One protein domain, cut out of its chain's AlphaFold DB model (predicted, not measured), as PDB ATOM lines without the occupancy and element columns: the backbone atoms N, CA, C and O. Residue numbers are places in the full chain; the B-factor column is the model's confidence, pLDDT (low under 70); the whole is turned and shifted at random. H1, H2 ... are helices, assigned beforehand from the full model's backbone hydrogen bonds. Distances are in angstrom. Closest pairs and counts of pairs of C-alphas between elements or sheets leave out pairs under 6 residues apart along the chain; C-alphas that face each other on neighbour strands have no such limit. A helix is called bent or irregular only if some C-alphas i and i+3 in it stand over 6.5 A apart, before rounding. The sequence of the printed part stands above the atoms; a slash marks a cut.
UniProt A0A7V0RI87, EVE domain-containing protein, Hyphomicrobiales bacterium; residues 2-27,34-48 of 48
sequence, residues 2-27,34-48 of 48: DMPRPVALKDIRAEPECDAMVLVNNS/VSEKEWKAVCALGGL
ATOM      1  N   ASP A   2      12.197   2.865  25.934       74.38
ATOM      2  CA  ASP A   2      12.618   3.383  27.231       74.38
ATOM      3  C   ASP A   2      11.533   3.136  28.287       74.38
ATOM      4  O   ASP A   2      10.342   3.098  27.969       74.38
ATOM      5  N   MET A   3      11.947   2.941  29.542       82.00
ATOM      6  CA  MET A   3      11.015   2.853  30.668       82.00
ATOM      7  C   MET A   3      10.255   4.184  30.794       82.00
ATOM      8  O   MET A   3      10.918   5.220  30.905       82.00
ATOM      9  N   PRO A   4       8.905   4.188  30.812       87.94
ATOM     10  CA  PRO A   4       8.112   5.416  30.928       87.94
ATOM     11  C   PRO A   4       8.472   6.243  32.163       87.94
ATOM     12  O   PRO A   4       8.523   7.474  32.113       87.94
ATOM     13  N   ARG A   5       8.761   5.555  33.271       89.12
ATOM     14  CA  ARG A   5       9.270   6.141  34.505       89.12
ATOM     15  C   ARG A   5      10.623   5.515  34.855       89.12
ATOM     16  O   ARG A   5      10.691   4.307  35.079       89.12
ATOM     17  N   PRO A   6      11.704   6.308  34.956       88.62
ATOM     18  CA  PRO A   6      12.975   5.814  35.464       88.62
ATOM     19  C   PRO A   6      12.803   5.308  36.898       88.62
ATOM     20  O   PRO A   6      12.380   6.059  37.780       88.62
ATOM     21  N   VAL A   7      13.134   4.040  37.126       89.19
ATOM     22  CA  VAL A   7      13.075   3.426  38.454       89.19
ATOM     23  C   VAL A   7      14.394   3.702  39.167       89.19
ATOM     24  O   VAL A   7      15.457   3.269  38.714       89.19
ATOM     25  N   ALA A   8      14.352   4.451  40.269       89.75
ATOM     26  CA  ALA A   8      15.548   4.715  41.056       89.75
ATOM     27  C   ALA A   8      15.836   3.540  42.000       89.75
ATOM     28  O   ALA A   8      14.926   2.877  42.492       89.75
ATOM     29  N   LEU A   9      17.109   3.325  42.347       86.19
ATOM     30  CA  LEU A   9      17.501   2.243  43.260       86.19
ATOM     31  C   LEU A   9      16.806   2.343  44.631       86.19
ATOM     32  O   LEU A   9      16.561   1.327  45.268       86.19
ATOM     33  N   LYS A  10      16.462   3.559  45.075       87.88
ATOM     34  CA  LYS A  10      15.681   3.784  46.302       87.88
ATOM     35  C   LYS A  10      14.278   3.171  46.233       87.88
ATOM     36  O   LYS A  10      13.797   2.703  47.251       87.88
ATOM     37  N   ASP A  11      13.656   3.180  45.053       89.44
ATOM     38  CA  ASP A  11      12.297   2.683  44.855       89.44
ATOM     39  C   ASP A  11      12.336   1.148  44.821       89.44
ATOM     40  O   ASP A  11      11.536   0.502  45.481       89.44
ATOM     41  N   ILE A  12      13.361   0.570  44.180       88.44
ATOM     42  CA  ILE A  12      13.628  -0.881  44.198       88.44
ATOM     43  C   ILE A  12      13.916  -1.373  45.624       88.44
ATOM     44  O   ILE A  12      13.425  -2.416  46.023       88.44
ATOM     45  N   ARG A  13      14.688  -0.615  46.415       85.75
ATOM     46  CA  ARG A  13      14.973  -0.940  47.827       85.75
ATOM     47  C   ARG A  13      13.771  -0.776  48.758       85.75
ATOM     48  O   ARG A  13      13.836  -1.240  49.888       85.75
ATOM     49  N   ALA A  14      12.741  -0.047  48.336       89.19
ATOM     50  CA  ALA A  14      11.511   0.122  49.102       89.19
ATOM     51  C   ALA A  14      10.460  -0.943  48.754       89.19
ATOM     52  O   ALA A  14       9.467  -1.056  49.468       89.19
ATOM     53  N   GLU A  15      10.670  -1.695  47.670       88.38
ATOM     54  CA  GLU A  15       9.768  -2.733  47.185       88.38
ATOM     55  C   GLU A  15      10.122  -4.086  47.828       88.38
ATOM     56  O   GLU A  15      11.176  -4.648  47.512       88.38
ATOM     57  N   PRO A  16       9.259  -4.654  48.692       86.81
ATOM     58  CA  PRO A  16       9.546  -5.912  49.387       86.81
ATOM     59  C   PRO A  16       9.773  -7.091  48.436       86.81
ATOM     60  O   PRO A  16      10.505  -8.026  48.758       86.81
ATOM     61  N   GLU A  17       9.168  -7.058  47.245       85.31
ATOM     62  CA  GLU A  17       9.374  -8.092  46.225       85.31
ATOM     63  C   GLU A  17      10.782  -8.058  45.609       85.31
ATOM     64  O   GLU A  17      11.222  -9.050  45.024       85.31
ATOM     65  N   CYS A  18      11.509  -6.949  45.771       86.06
ATOM     66  CA  CYS A  18      12.872  -6.760  45.284       86.06
ATOM     67  C   CYS A  18      13.944  -6.850  46.386       86.06
ATOM     68  O   CYS A  18      15.129  -6.700  46.084       86.06
ATOM     69  N   ASP A  19      13.585  -7.148  47.638       84.44
ATOM     70  CA  ASP A  19      14.551  -7.258  48.748       84.44
ATOM     71  C   ASP A  19      15.593  -8.369  48.532       84.44
ATOM     72  O   ASP A  19      16.757  -8.250  48.928       84.44
ATOM     73  N   ALA A  20      15.199  -9.454  47.863       82.38
ATOM     74  CA  ALA A  20      16.096 -10.556  47.514       82.38
ATOM     75  C   ALA A  20      16.958 -10.268  46.269       82.38
ATOM     76  O   ALA A  20      17.900 -11.015  45.987       82.38
ATOM     77  N   MET A  21      16.686  -9.174  45.553       86.56
ATOM     78  CA  MET A  21      17.286  -8.897  44.257       86.56
ATOM     79  C   MET A  21      18.789  -8.654  44.394       86.56
ATOM     80  O   MET A  21      19.263  -7.887  45.241       86.56
ATOM     81  N   VAL A  22      19.568  -9.281  43.510       84.81
ATOM     82  CA  VAL A  22      21.037  -9.160  43.502       84.81
ATOM     83  C   VAL A  22      21.474  -7.699  43.372       84.81
ATOM     84  O   VAL A  22      22.485  -7.316  43.948       84.81
ATOM     85  N   LEU A  23      20.665  -6.850  42.734       83.50
ATOM     86  CA  LEU A  23      20.943  -5.420  42.567       83.50
ATOM     87  C   LEU A  23      20.949  -4.659  43.892       83.50
ATOM     88  O   LEU A  23      21.730  -3.723  44.081       83.50
ATOM     89  N   VAL A  24      20.096  -5.080  44.824       82.25
ATOM     90  CA  VAL A  24      19.992  -4.502  46.163       82.25
ATOM     91  C   VAL A  24      21.145  -4.980  47.046       82.25
ATOM     92  O   VAL A  24      21.729  -4.162  47.770       82.25
ATOM     93  N   ASN A  25      21.497  -6.265  46.928       81.81
ATOM     94  CA  ASN A  25      22.406  -6.977  47.832       81.81
ATOM     95  C   ASN A  25      23.873  -7.016  47.375       81.81
ATOM     96  O   ASN A  25      24.778  -7.124  48.202       81.81
ATOM     97  N   ASN A  26      24.142  -6.927  46.074       77.88
ATOM     98  CA  ASN A  26      25.482  -7.035  45.510       77.88
ATOM     99  C   ASN A  26      25.660  -6.145  44.270       77.88
ATOM    100  O   ASN A  26      25.482  -6.556  43.126       77.88
ATOM    101  N   SER A  27      26.127  -4.922  44.510       74.38
ATOM    102  CA  SER A  27      26.366  -3.913  43.474       74.38
ATOM    103  C   SER A  27      27.625  -4.142  42.625       74.38
ATOM    104  O   SER A  27      27.958  -3.291  41.803       74.38
ATOM    105  N   VAL A  34      18.061 -11.860  37.413       89.12
ATOM    106  CA  VAL A  34      16.799 -11.271  37.868       89.12
ATOM    107  C   VAL A  34      15.710 -12.312  37.653       89.12
ATOM    108  O   VAL A  34      15.605 -12.887  36.568       89.12
ATOM    109  N   SER A  35      14.924 -12.590  38.686       89.31
ATOM    110  CA  SER A  35      13.779 -13.490  38.578       89.31
ATOM    111  C   SER A  35      12.597 -12.805  37.885       89.31
ATOM    112  O   SER A  35      12.472 -11.583  37.878       89.31
ATOM    113  N   GLU A  36      11.667 -13.589  37.336       89.94
ATOM    114  CA  GLU A  36      10.472 -13.031  36.685       89.94
ATOM    115  C   GLU A  36       9.602 -12.193  37.632       89.94
ATOM    116  O   GLU A  36       8.937 -11.259  37.189       89.94
ATOM    117  N   LYS A  37       9.584 -12.530  38.928       89.00
ATOM    118  CA  LYS A  37       8.825 -11.786  39.942       89.00
ATOM    119  C   LYS A  37       9.422 -10.397  40.151       89.00
ATOM    120  O   LYS A  37       8.717  -9.408  39.996       89.00
ATOM    121  N   GLU A  38      10.730 -10.336  40.390       89.44
ATOM    122  CA  GLU A  38      11.466  -9.073  40.529       89.44
ATOM    123  C   GLU A  38      11.351  -8.228  39.256       89.44
ATOM    124  O   GLU A  38      11.135  -7.021  39.329       89.44
ATOM    125  N   TRP A  39      11.432  -8.858  38.080       89.38
ATOM    126  CA  TRP A  39      11.267  -8.156  36.809       89.38
ATOM    127  C   TRP A  39       9.882  -7.517  36.675       89.38
ATOM    128  O   TRP A  39       9.780  -6.353  36.294       89.38
ATOM    129  N   LYS A  40       8.813  -8.237  37.038       91.00
ATOM    130  CA  LYS A  40       7.442  -7.701  37.019       91.00
ATOM    131  C   LYS A  40       7.271  -6.523  37.974       91.00
ATOM    132  O   LYS A  40       6.671  -5.528  37.575       91.00
ATOM    133  N   ALA A  41       7.825  -6.608  39.180       91.06
ATOM    134  CA  ALA A  41       7.801  -5.507  40.140       91.06
ATOM    135  C   ALA A  41       8.523  -4.265  39.586       91.06
ATOM    136  O   ALA A  41       7.969  -3.167  39.585       91.06
ATOM    137  N   VAL A  42       9.717  -4.437  39.006       89.00
ATOM    138  CA  VAL A  42      10.475  -3.341  38.373       89.00
ATOM    139  C   VAL A  42       9.726  -2.743  37.176       89.00
ATOM    140  O   VAL A  42       9.689  -1.520  37.033       89.00
ATOM    141  N   CYS A  43       9.097  -3.568  36.335       90.81
ATOM    142  CA  CYS A  43       8.232  -3.103  35.248       90.81
ATOM    143  C   CYS A  43       7.058  -2.268  35.776       90.81
ATOM    144  O   CYS A  43       6.845  -1.160  35.288       90.81
ATOM    145  N   ALA A  44       6.367  -2.740  36.818       90.12
ATOM    146  CA  ALA A  44       5.256  -2.021  37.437       90.12
ATOM    147  C   ALA A  44       5.698  -0.668  38.029       90.12
ATOM    148  O   ALA A  44       5.043   0.352  37.804       90.12
ATOM    149  N   LEU A  45       6.852  -0.626  38.708       89.19
ATOM    150  CA  LEU A  45       7.460   0.619  39.205       89.19
ATOM    151  C   LEU A  45       7.811   1.589  38.066       89.19
ATOM    152  O   LEU A  45       7.713   2.810  38.224       89.19
ATOM    153  N   GLY A  46       8.211   1.045  36.916       89.81
ATOM    154  CA  GLY A  46       8.524   1.802  35.709       89.81
ATOM    155  C   GLY A  46       7.325   2.220  34.865       89.81
ATOM    156  O   GLY A  46       7.511   2.962  33.899       89.81
ATOM    157  N   GLY A  47       6.115   1.784  35.223       86.06
ATOM    158  CA  GLY A  47       4.889   2.074  34.480       86.06
ATOM    159  C   GLY A  47       4.730   1.275  33.182       86.06
ATOM    160  O   GLY A  47       4.149   1.806  32.234       86.06
ATOM    161  N   LEU A  48       5.270   0.051  33.127       80.81
ATOM    162  CA  LEU A  48       5.049  -0.931  32.056       80.81
ATOM    163  C   LEU A  48       3.899  -1.894  32.366       80.81
ATOM    164  O   LEU A  48       3.700  -2.221  33.558       80.81
TER     165      LEU A  48
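This is residues 2 to 27 and 34 to 48 of the 48 residues of the protein "EVE domain-containing protein" of Hyphomicrobiales bacterium (UniProt A0A7V0RI87). One longer helix, H3, makes one side of a small helical cluster, and two very short helices, H1 and H2, stand off from it, with stretches of chain that have no named element filling much of the rest. The centres of the three helices make an open triangle with H1 at the corner that is near both of the others, while H2 and H3 stay apart; the first printed stretch, residues 2 to 8, leads into H1, and the two printed ends come back to the same end of the body. The printed part has 41 residues with three named helices, in the order H1, H2, H3 along the chain, and no named strand. The class is all helix, though under half of the printed residues, 18 of 41, are in named elements. The whole is compact, with a radius of gyration of the C-alphas of 9.5 A, and the C-alphas span 25 by 19 by 16 A along their three main axes.

The longest helix is H3, residues 36 to 45. H1, residues 9 to 12, is close to H3 but not clearly touching it, with 2 pairs of C-alphas within 8 A. The closest C-alphas of these two are those of Ile 12 and Val 42, 7.1 A apart, and the centres are 12.1 A apart. H2, residues 22 to 25, is likewise close to H1 but not clearly touching it, with 2 pairs of C-alphas within 8 A. The closest C-alphas here are those of Ile 12 and Val 24, 7.6 A apart, and the centres are 10.6 A apart. Ile 12 of H1 belongs to the closest pair in both cases. H2 and H3 are apart, with no C-alpha of the one within 8 A of the other. In H3 every pair of O of residue i and N of residue i+4 is within hydrogen-bond range. H1 and H2, with 4 residues each, are too short for such a pair, and in each of them the 1 pair of O of residue i and N of residue i+3 is within range.

H3 runs from Glu 36, with its C-alpha at (10.472, -13.031, 36.685), to Leu 45, with its C-alpha at (7.460, 0.619, 39.205). It has 10 residues and measures 14.2 A from first to last C-alpha. H1 has 4 residues, Leu 9 to Ile 12, and begins with C-alpha 9 at (17.501, 2.243, 43.260). H2 also has 4 residues, Val 22 to Asn 25, and ends with C-alpha 25 at (22.406, -6.977, 47.832). Residues 16 to 18, between H1 and H2, form a shorter helical run that has no name. No helix is bent or irregular.

The two C-alphas farthest apart are those of Pro 4 and Asn 26, at 25.9 A. The first and last printed C-alphas, those of Asp 2 and Leu 48, are 10.0 A apart, and Leu 48 is the chain's last residue. Residues 28 to 33 are cut out and not printed, and across this cut the C-alphas of Ser 27 and Val 34 are 13.3 A apart. The link from H1 to H2, with 9 residues between them, is short but not tight. The link from H2 to H3 is the link across the cut, with 10 residues between them in the chain, 6 of them not printed. The mean pLDDT of the printed part is 86.5, and no printed residue is under 70. The mean pLDDT is 90 for H3, 88 for H1 and 83 for H2.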